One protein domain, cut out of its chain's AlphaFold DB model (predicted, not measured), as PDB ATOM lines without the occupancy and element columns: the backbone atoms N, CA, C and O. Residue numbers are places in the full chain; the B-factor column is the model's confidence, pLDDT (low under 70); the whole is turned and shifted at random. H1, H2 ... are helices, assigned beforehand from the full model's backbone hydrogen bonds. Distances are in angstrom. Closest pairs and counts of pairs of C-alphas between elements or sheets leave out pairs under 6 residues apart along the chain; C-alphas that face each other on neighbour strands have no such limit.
ATOM      1  N   VAL A 106     -15.341 -66.725 -12.786       73.81
ATOM      2  CA  VAL A 106     -14.410 -65.639 -12.437       73.81
ATOM      3  C   VAL A 106     -14.481 -64.495 -13.449       73.81
ATOM      4  O   VAL A 106     -14.644 -63.359 -13.031       73.81
ATOM      5  N   ASN A 107     -14.531 -64.787 -14.752       75.44
ATOM      6  CA  ASN A 107     -14.665 -63.756 -15.789       75.44
ATOM      7  C   ASN A 107     -15.962 -62.948 -15.628       75.44
ATOM      8  O   ASN A 107     -15.973 -61.734 -15.789       75.44
ATOM      9  N   LYS A 108     -17.074 -63.613 -15.275       80.31
ATOM     10  CA  LYS A 108     -18.340 -62.911 -15.006       80.31
ATOM     11  C   LYS A 108     -18.275 -62.089 -13.723       80.31
ATOM     12  O   LYS A 108     -18.995 -61.104 -13.630       80.31
ATOM     13  N   ILE A 109     -17.502 -62.517 -12.726       81.88
ATOM     14  CA  ILE A 109     -17.314 -61.766 -11.480       81.88
ATOM     15  C   ILE A 109     -16.470 -60.532 -11.738       81.88
ATOM     16  O   ILE A 109     -16.870 -59.459 -11.317       81.88
ATOM     17  N   GLU A 110     -15.362 -60.677 -12.455       82.88
ATOM     18  CA  GLU A 110     -14.495 -59.575 -12.861       82.88
ATOM     19  C   GLU A 110     -15.285 -58.514 -13.632       82.88
ATOM     20  O   GLU A 110     -15.326 -57.353 -13.234       82.88
ATOM     21  N   GLU A 111     -16.022 -58.934 -14.661       84.69
ATOM     22  CA  GLU A 111     -16.883 -58.052 -15.449       84.69
ATOM     23  C   GLU A 111     -17.918 -57.324 -14.575       84.69
ATOM     24  O   GLU A 111     -18.114 -56.114 -14.689       84.69
ATOM     25  N   ARG A 112     -18.576 -58.056 -13.672       86.56
ATOM     26  CA  ARG A 112     -19.568 -57.504 -12.742       86.56
ATOM     27  C   ARG A 112     -18.953 -56.542 -11.737       86.56
ATOM     28  O   ARG A 112     -19.578 -55.534 -11.431       86.56
ATOM     29  N   LEU A 113     -17.766 -56.845 -11.231       84.31
ATOM     30  CA  LEU A 113     -17.047 -56.013 -10.276       84.31
ATOM     31  C   LEU A 113     -16.645 -54.689 -10.927       84.31
ATOM     32  O   LEU A 113     -16.961 -53.637 -10.383       84.31
ATOM     33  N   LEU A 114     -16.052 -54.733 -12.124       85.44
ATOM     34  CA  LEU A 114     -15.694 -53.534 -12.884       85.44
ATOM     35  C   LEU A 114     -16.923 -52.676 -13.206       85.44
ATOM     36  O   LEU A 114     -16.906 -51.464 -12.997       85.44
ATOM     37  N   LEU A 115     -18.021 -53.303 -13.644       86.94
ATOM     38  CA  LEU A 115     -19.287 -52.601 -13.866       86.94
ATOM     39  C   LEU A 115     -19.849 -51.996 -12.574       86.94
ATOM     40  O   LEU A 115     -20.356 -50.879 -12.610       86.94
ATOM     41  N   ALA A 116     -19.779 -52.701 -11.441       85.06
ATOM     42  CA  ALA A 116     -20.247 -52.183 -10.156       85.06
ATOM     43  C   ALA A 116     -19.459 -50.938  -9.737       85.06
ATOM     44  O   ALA A 116     -20.069 -49.927  -9.395       85.06
ATOM     45  N   VAL A 117     -18.126 -50.999  -9.824       83.69
ATOM     46  CA  VAL A 117     -17.225 -49.873  -9.541       83.69
ATOM     47  C   VAL A 117     -17.562 -48.679 -10.428       83.69
ATOM     48  O   VAL A 117     -17.756 -47.575  -9.920       83.69
ATOM     49  N   GLN A 118     -17.713 -48.904 -11.738       83.62
ATOM     50  CA  GLN A 118     -18.084 -47.845 -12.671       83.62
ATOM     51  C   GLN A 118     -19.437 -47.223 -12.306       83.62
ATOM     52  O   GLN A 118     -19.535 -46.012 -12.143       83.62
ATOM     53  N   VAL A 119     -20.485 -48.036 -12.135       83.88
ATOM     54  CA  VAL A 119     -21.839 -47.540 -11.832       83.88
ATOM     55  C   VAL A 119     -21.849 -46.726 -10.533       83.88
ATOM     56  O   VAL A 119     -22.509 -45.692 -10.476       83.88
ATOM     57  N   LEU A 120     -21.126 -47.169  -9.501       80.88
ATOM     58  CA  LEU A 120     -21.017 -46.471  -8.216       80.88
ATOM     59  C   LEU A 120     -20.295 -45.123  -8.332       80.88
ATOM     60  O   LEU A 120     -20.766 -44.123  -7.782       80.88
ATOM     61  N   SER A 121     -19.187 -45.080  -9.076       80.06
ATOM     62  CA  SER A 121     -18.452 -43.840  -9.342       80.06
ATOM     63  C   SER A 121     -19.346 -42.814 -10.050       80.06
ATOM     64  O   SER A 121     -19.529 -41.696  -9.568       80.06
ATOM     65  N   GLU A 122     -20.014 -43.232 -11.123       83.56
ATOM     66  CA  GLU A 122     -20.895 -42.371 -11.921       83.56
ATOM     67  C   GLU A 122     -22.112 -41.882 -11.112       83.56
ATOM     68  O   GLU A 122     -22.499 -40.714 -11.193       83.56
ATOM     69  N   LEU A 123     -22.689 -42.740 -10.258       80.25
ATOM     70  CA  LEU A 123     -23.767 -42.355  -9.336       80.25
ATOM     71  C   LEU A 123     -23.329 -41.274  -8.341       80.25
ATOM     72  O   LEU A 123     -24.106 -40.355  -8.070       80.25
ATOM     73  N   THR A 124     -22.105 -41.373  -7.823       77.56
ATOM     74  CA  THR A 124     -21.526 -40.401  -6.884       77.56
ATOM     75  C   THR A 124     -21.301 -39.043  -7.547       77.56
ATOM     76  O   THR A 124     -21.605 -38.014  -6.952       77.56
ATOM     77  N   HIS A 125     -20.858 -39.026  -8.806       80.56
ATOM     78  CA  HIS A 125     -20.690 -37.797  -9.592       80.56
ATOM     79  C   HIS A 125     -21.983 -37.311 -10.274       80.56
ATOM     80  O   HIS A 125     -21.946 -36.378 -11.075       80.56
ATOM     81  N   HIS A 126     -23.131 -37.932  -9.975       79.19
ATOM     82  CA  HIS A 126     -24.437 -37.645 -10.584       79.19
ATOM     83  C   HIS A 126     -24.475 -37.759 -12.121       79.19
ATOM     84  O   HIS A 126     -25.378 -37.228 -12.776       79.19
ATOM     85  N   GLN A 127     -23.547 -38.515 -12.705       77.69
ATOM     86  CA  GLN A 127     -23.447 -38.758 -14.136       77.69
ATOM     87  C   GLN A 127     -24.314 -39.958 -14.530       77.69
ATOM     88  O   GLN A 127     -24.062 -41.111 -14.192       77.69
ATOM     89  N   ARG A 128     -25.401 -39.692 -15.258       72.38
ATOM     90  CA  ARG A 128     -26.340 -40.744 -15.704       72.38
ATOM     91  C   ARG A 128     -26.014 -41.304 -17.087       72.38
ATOM     92  O   ARG A 128     -26.600 -42.310 -17.485       72.38
ATOM     93  N   ARG A 129     -25.129 -40.635 -17.830       76.88
ATOM     94  CA  ARG A 129     -24.726 -40.990 -19.193       76.88
ATOM     95  C   ARG A 129     -23.234 -41.292 -19.195       76.88
ATOM     96  O   ARG A 129     -22.430 -40.373 -19.163       76.88
ATOM     97  N   TYR A 130     -22.898 -42.570 -19.261       78.56
ATOM     98  CA  TYR A 130     -21.526 -43.054 -19.368       78.56
ATOM     99  C   TYR A 130     -21.476 -44.225 -20.348       78.56
ATOM    100  O   TYR A 130     -22.490 -44.886 -20.596       78.56
ATOM    101  N   VAL A 131     -20.296 -44.475 -20.910       79.88
ATOM    102  CA  VAL A 131     -20.038 -45.636 -21.767       79.88
ATOM    103  C   VAL A 131     -19.632 -46.807 -20.867       79.88
ATOM    104  O   VAL A 131     -18.619 -46.696 -20.177       79.88
ATOM    105  N   PRO A 132     -20.396 -47.912 -20.816       82.56
ATOM    106  CA  PRO A 132     -20.073 -49.035 -19.943       82.56
ATOM    107  C   PRO A 132     -18.732 -49.696 -20.290       82.56
ATOM    108  O   PRO A 132     -18.419 -49.881 -21.463       82.56
ATOM    109  N   VAL A 133     -17.990 -50.131 -19.268       81.31
ATOM    110  CA  VAL A 133     -16.727 -50.885 -19.418       81.31
ATOM    111  C   VAL A 133     -16.955 -52.263 -20.061       81.31
ATOM    112  O   VAL A 133     -16.061 -52.795 -20.711       81.31
ATOM    113  N   SER A 134     -18.160 -52.830 -19.934       78.69
ATOM    114  CA  SER A 134     -18.574 -54.037 -20.661       78.69
ATOM    115  C   SER A 134     -19.759 -53.769 -21.585       78.69
ATOM    116  O   SER A 134     -20.736 -53.124 -21.204       78.69
ATOM    117  N   SER A 135     -19.711 -54.356 -22.782       76.25
ATOM    118  CA  SER A 135     -20.785 -54.329 -23.780       76.25
ATOM    119  C   SER A 135     -21.961 -55.266 -23.467       76.25
ATOM    120  O   SER A 135     -22.991 -55.208 -24.140       76.25
ATOM    121  N   SER A 136     -21.857 -56.125 -22.446       83.75
ATOM    122  CA  SER A 136     -22.906 -57.091 -22.109       83.75
ATOM    123  C   SER A 136     -24.109 -56.433 -21.425       83.75
ATOM    124  O   SER A 136     -24.116 -56.177 -20.217       83.75
ATOM    125  N   THR A 137     -25.192 -56.229 -22.181       80.50
ATOM    126  CA  THR A 137     -26.447 -55.647 -21.670       80.50
ATOM    127  C   THR A 137     -27.038 -56.446 -20.506       80.50
ATOM    128  O   THR A 137     -27.564 -55.869 -19.554       80.50
ATOM    129  N   TYR A 138     -26.913 -57.778 -20.538       85.81
ATOM    130  CA  TYR A 138     -27.383 -58.647 -19.456       85.81
ATOM    131  C   TYR A 138     -26.668 -58.346 -18.133       85.81
ATOM    132  O   TYR A 138     -27.303 -58.250 -17.082       85.81
ATOM    133  N   GLN A 139     -25.347 -58.173 -18.180       84.62
ATOM    134  CA  GLN A 139     -24.533 -57.929 -16.989       84.62
ATOM    135  C   GLN A 139     -24.788 -56.527 -16.438       84.62
ATOM    136  O   GLN A 139     -24.939 -56.368 -15.228       84.62
ATOM    137  N   LEU A 140     -24.955 -55.540 -17.324       84.06
ATOM    138  CA  LEU A 140     -25.348 -54.181 -16.960       84.06
ATOM    139  C   LEU A 140     -26.691 -54.157 -16.211       84.06
ATOM    140  O   LEU A 140     -26.806 -53.540 -15.151       84.06
ATOM    141  N   GLN A 141     -27.707 -54.852 -16.735       85.69
ATOM    142  CA  GLN A 141     -29.023 -54.912 -16.095       85.69
ATOM    143  C   GLN A 141     -28.962 -55.639 -14.749       85.69
ATOM    144  O   GLN A 141     -29.582 -55.198 -13.779       85.69
ATOM    145  N   TRP A 142     -28.199 -56.734 -14.675       89.06
ATOM    146  CA  TRP A 142     -27.997 -57.471 -13.431       89.06
ATOM    147  C   TRP A 142     -27.380 -56.574 -12.352       89.06
ATOM    148  O   TRP A 142     -27.905 -56.520 -11.240       89.06
ATOM    149  N   ILE A 143     -26.325 -55.823 -12.695       88.31
ATOM    150  CA  ILE A 143     -25.635 -54.914 -11.770       88.31
ATOM    151  C   ILE A 143     -26.541 -53.783 -11.316       88.31
ATOM    152  O   ILE A 143     -26.615 -53.525 -10.119       88.31
ATOM    153  N   ARG A 144     -27.287 -53.159 -12.233       83.81
ATOM    154  CA  ARG A 144     -28.268 -52.130 -11.868       83.81
ATOM    155  C   ARG A 144     -29.277 -52.666 -10.859       83.81
ATOM    156  O   ARG A 144     -29.447 -52.075  -9.797       83.81
ATOM    157  N   ASN A 145     -29.904 -53.803 -11.153       88.12
ATOM    158  CA  ASN A 145     -30.914 -54.399 -10.277       88.12
ATOM    159  C   ASN A 145     -30.342 -54.772  -8.903       88.12
ATOM    160  O   ASN A 145     -30.975 -54.510  -7.880       88.12
ATOM    161  N   TRP A 146     -29.154 -55.377  -8.881       89.56
ATOM    162  CA  TRP A 146     -28.454 -55.721  -7.648       89.56
ATOM    163  C   TRP A 146     -28.142 -54.466  -6.827       89.56
ATOM    164  O   TRP A 146     -28.551 -54.383  -5.672       89.56
ATOM    165  N   LEU A 147     -27.521 -53.458  -7.439       84.56
ATOM    166  CA  LEU A 147     -27.096 -52.247  -6.752       84.56
ATOM    167  C   LEU A 147     -28.283 -51.450  -6.203       84.56
ATOM    168  O   LEU A 147     -28.257 -51.036  -5.049       84.56
ATOM    169  N   TYR A 148     -29.364 -51.295  -6.974       83.12
ATOM    170  CA  TYR A 148     -30.583 -50.646  -6.481       83.12
ATOM    171  C   TYR A 148     -31.202 -51.385  -5.292       83.12
ATOM    172  O   TYR A 148     -31.758 -50.747  -4.398       83.12
ATOM    173  N   ARG A 149     -31.127 -52.719  -5.270       87.81
ATOM    174  CA  ARG A 149     -31.631 -53.516  -4.150       87.81
ATOM    175  C   ARG A 149     -30.759 -53.352  -2.910       87.81
ATOM    176  O   ARG A 149     -31.308 -53.160  -1.830       87.81
ATOM    177  N   GLU A 150     -29.438 -53.416  -3.054       85.94
ATOM    178  CA  GLU A 150     -28.535 -53.306  -1.906       85.94
ATOM    179  C   GLU A 150     -28.466 -51.870  -1.368       85.94
ATOM    180  O   GLU A 150     -28.537 -51.690  -0.160       85.94
ATOM    181  N   LEU A 151     -28.489 -50.834  -2.218       80.44
ATOM    182  CA  LEU A 151     -28.572 -49.431  -1.771       80.44
ATOM    183  C   LEU A 151     -29.868 -49.113  -1.010       80.44
ATOM    184  O   LEU A 151     -29.876 -48.244  -0.144       80.44
ATOM    185  N   ARG A 152     -30.975 -49.813  -1.298       81.88
ATOM    186  CA  ARG A 152     -32.208 -49.699  -0.496       81.88
ATOM    187  C   ARG A 152     -32.068 -50.326   0.890       81.88
ATOM    188  O   ARG A 152     -32.723 -49.868   1.817       81.88
ATOM    189  N   ARG A 153     -31.275 -51.392   1.015       85.88
ATOM    190  CA  ARG A 153     -31.039 -52.099   2.284       85.88
ATOM    191  C   ARG A 153     -29.984 -51.403   3.134       85.88
ATOM    192  O   ARG A 153     -30.145 -51.312   4.343       85.88
ATOM    193  N   THR A 154     -28.951 -50.885   2.482       83.62
ATOM    194  CA  THR A 154     -27.798 -50.240   3.103       83.62
ATOM    195  C   THR A 154     -27.503 -48.945   2.344       83.62
ATOM    196  O   THR A 154     -26.683 -48.934   1.424       83.62
ATOM    197  N   PRO A 155     -28.170 -47.830   2.695       79.25
ATOM    198  CA  PRO A 155     -27.991 -46.544   2.015       79.25
ATOM    199  C   PRO A 155     -26.544 -46.029   2.025       79.25
ATOM    200  O   PRO A 155     -26.127 -45.327   1.106       79.25
ATOM    201  N   GLN A 156     -25.766 -46.406   3.043       80.75
ATOM    202  CA  GLN A 156     -24.364 -46.024   3.220       80.75
ATOM    203  C   GLN A 156     -23.393 -46.824   2.337       80.75
ATOM    204  O   GLN A 156     -22.242 -46.420   2.195       80.75
ATOM    205  N   LEU A 157     -23.850 -47.901   1.686       78.69
ATOM    206  CA  LEU A 157     -23.004 -48.803   0.896       78.69
ATOM    207  C   LEU A 157     -22.212 -48.067  -0.194       78.69
ATOM    208  O   LEU A 157     -21.058 -48.402  -0.444       78.69
ATOM    209  N   ASN A 158     -22.806 -47.046  -0.823       77.56
ATOM    210  CA  ASN A 158     -22.100 -46.238  -1.821       77.56
ATOM    211  C   ASN A 158     -20.904 -45.495  -1.203       77.56
ATOM    212  O   ASN A 158     -19.820 -45.484  -1.773       77.56
ATOM    213  N   GLN A 159     -21.088 -44.898  -0.022       78.56
ATOM    214  CA  GLN A 159     -20.041 -44.128   0.650       78.56
ATOM    215  C   GLN A 159     -18.928 -45.028   1.195       78.56
ATOM    216  O   GLN A 159     -17.761 -44.658   1.117       78.56
ATOM    217  N   GLU A 160     -19.273 -46.199   1.732       82.75
ATOM    218  CA  GLU A 160     -18.296 -47.179   2.219       82.75
ATOM    219  C   GLU A 160     -17.457 -47.747   1.072       82.75
ATOM    220  O   GLU A 160     -16.231 -47.706   1.131       82.75
ATOM    221  N   LEU A 161     -18.096 -48.180  -0.020       77.81
ATOM    222  CA  LEU A 161     -17.379 -48.692  -1.189       77.81
ATOM    223  C   LEU A 161     -16.518 -47.623  -1.863       77.81
ATOM    224  O   LEU A 161     -15.410 -47.927  -2.294       77.81
ATOM    225  N   LEU A 162     -16.994 -46.377  -1.947       77.94
ATOM    226  CA  LEU A 162     -16.205 -45.283  -2.505       77.94
ATOM    227  C   LEU A 162     -14.917 -45.051  -1.706       77.94
ATOM    228  O   LEU A 162     -13.862 -44.889  -2.310       77.94
ATOM    229  N   LYS A 163     -14.991 -45.070  -0.368       82.81
ATOM    230  CA  LYS A 163     -13.808 -44.927   0.497       82.81
ATOM    231  C   LYS A 163     -12.784 -46.026   0.228       82.81
ATOM    232  O   LYS A 163     -11.619 -45.716   0.002       82.81
ATOM    233  N   GLU A 164     -13.221 -47.281   0.189       82.62
ATOM    234  CA  GLU A 164     -12.343 -48.422  -0.109       82.62
ATOM    235  C   GLU A 164     -11.707 -48.305  -1.504       82.62
ATOM    236  O   GLU A 164     -10.508 -48.520  -1.677       82.62
ATOM    237  N   LEU A 165     -12.485 -47.893  -2.511       78.50
ATOM    238  CA  LEU A 165     -11.983 -47.705  -3.874       78.50
ATOM    239  C   LEU A 165     -10.975 -46.557  -3.984       78.50
ATOM    240  O   LEU A 165     -10.021 -46.674  -4.752       78.50
ATOM    241  N   MET A 166     -11.158 -45.472  -3.226       78.81
ATOM    242  CA  MET A 166     -10.181 -44.382  -3.159       78.81
ATOM    243  C   MET A 166      -8.859 -44.854  -2.552       78.81
ATOM    244  O   MET A 166      -7.816 -44.590  -3.141       78.81
ATOM    245  N   ILE A 167      -8.897 -45.624  -1.457       83.56
ATOM    246  CA  ILE A 167      -7.694 -46.206  -0.833       83.56
ATOM    247  C   ILE A 167      -6.931 -47.072  -1.845       83.56
ATOM    248  O   ILE A 167      -5.717 -46.935  -2.014       83.56
ATOM    249  N   VAL A 168      -7.647 -47.941  -2.566       79.75
ATOM    250  CA  VAL A 168      -7.047 -48.786  -3.607       79.75
ATOM    251  C   VAL A 168      -6.460 -47.932  -4.738       79.75
ATOM    252  O   VAL A 168      -5.314 -48.149  -5.128       79.75
ATOM    253  N   GLY A 169      -7.193 -46.940  -5.246       73.38
ATOM    254  CA  GLY A 169      -6.718 -46.048  -6.309       73.38
ATOM    255  C   GLY A 169      -5.472 -45.242  -5.929       73.38
ATOM    256  O   GLY A 169      -4.553 -45.111  -6.740       73.38
ATOM    257  N   GLU A 170      -5.398 -44.754  -4.691       78.75
ATOM    258  CA  GLU A 170      -4.221 -44.061  -4.155       78.75
ATOM    259  C   GLU A 170      -3.013 -45.000  -4.062       78.75
ATOM    260  O   GLU A 170      -1.914 -44.617  -4.453       78.75
ATOM    261  N   SER A 171      -3.216 -46.252  -3.637       77.19
ATOM    262  CA  SER A 171      -2.146 -47.261  -3.562       77.19
ATOM    263  C   SER A 171      -1.629 -47.740  -4.927       77.19
ATOM    264  O   SER A 171      -0.490 -48.191  -5.035       77.19
ATOM    265  N   LEU A 172      -2.465 -47.658  -5.968       73.50
ATOM    266  CA  LEU A 172      -2.137 -48.058  -7.342       73.50
ATOM    267  C   LEU A 172      -1.571 -46.905  -8.174       73.50
ATOM    268  O   LEU A 172      -0.999 -47.135  -9.241       73.50
ATOM    269  N   SER A 173      -1.745 -45.670  -7.707       59.72
ATOM    270  CA  SER A 173      -1.103 -44.516  -8.313       59.72
ATOM    271  C   SER A 173       0.398 -44.648  -8.058       59.72
ATOM    272  O   SER A 173       0.796 -44.721  -6.894       59.72
TER     273      SER A 173
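This is residues 106 to 173 of the 176 residues of an uncharacterized protein of Lactobacillus frumenti DSM 13145 (UniProt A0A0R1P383). Two helices, H2 and H3, meet at their linked ends and make a V, and the longest helix, H1, is set into the opening of that V, crossing H2 steeply and touching H3 with its last residues. A long link without a named element, residues 125 to 136, leads from the end of H1 back to the start of H2, while the tip of the V, residues 151 to 156, and the far end of H3, from residue 166 on, stick out. The printed part has 68 residues with three named helices in the order H1, H2, H3 and no named strand; the class is all helix. The whole is compact, with a radius of gyration of the C-alphas of 12.1 A, and it is rounded, spanning 30 by 28 by 25 A.

H1, residues 106 to 124, touches H2, residues 137 to 153, with its residues 111 to 119 alone. Their closest C-alphas, those of Ala 116 and Ile 143, are 6.3 A apart. The two run the same way at a steep tilt of 59 degrees. H1 also touches H3, residues 157 to 172, where residues 120 to 124 of H1 alone meet residues 158 to 162 of H3 alone. The closest C-alphas there are those of Leu 120 and Asn 158, 6.5 A apart, and the lines of H1 and H3 are only just about perpendicular, at 73 degrees. H2 and H3 only just touch, with 3 pairs of C-alphas within 8 A, and they touch only at the corner by their link. Their closest C-alphas, those of Leu 151 and Leu 157, are 6.2 A apart; the two run opposite ways at a steep tilt of 62 degrees, with centres 19.4 A apart. In H1, H2 and H3 every O i to N i+4 pair is within hydrogen-bond range.

H1 has 19 residues and measures 26.8 A from its first C-alpha, Val 106 at (-14.410, -65.639, -12.437), to its last, Thr 124 at (-21.526, -40.401, -6.884). H2 has 17 residues, Thr 137 to Arg 153, and measures 24.6 A. H3 has 16 residues, Leu 157 to Leu 172, measures 22.4 A and ends with C-alpha 172 at (-2.137, -48.058, -7.342).

The two C-alphas farthest apart are those of Arg 153 and Ser 173, 32.6 A. The printed part has no cut. The link from H1 to H2 is long, with 12 residues, and the link from H2 to H3 is tight, with 3 residues. Residues 151 to 156, of which 151 to 153 belong to H2, stand free, as do residues 166 to 173, of which 166 to 172 belong to H3. The mean pLDDT of the printed part is 81.2, and one residue, Ser 173, is under 70.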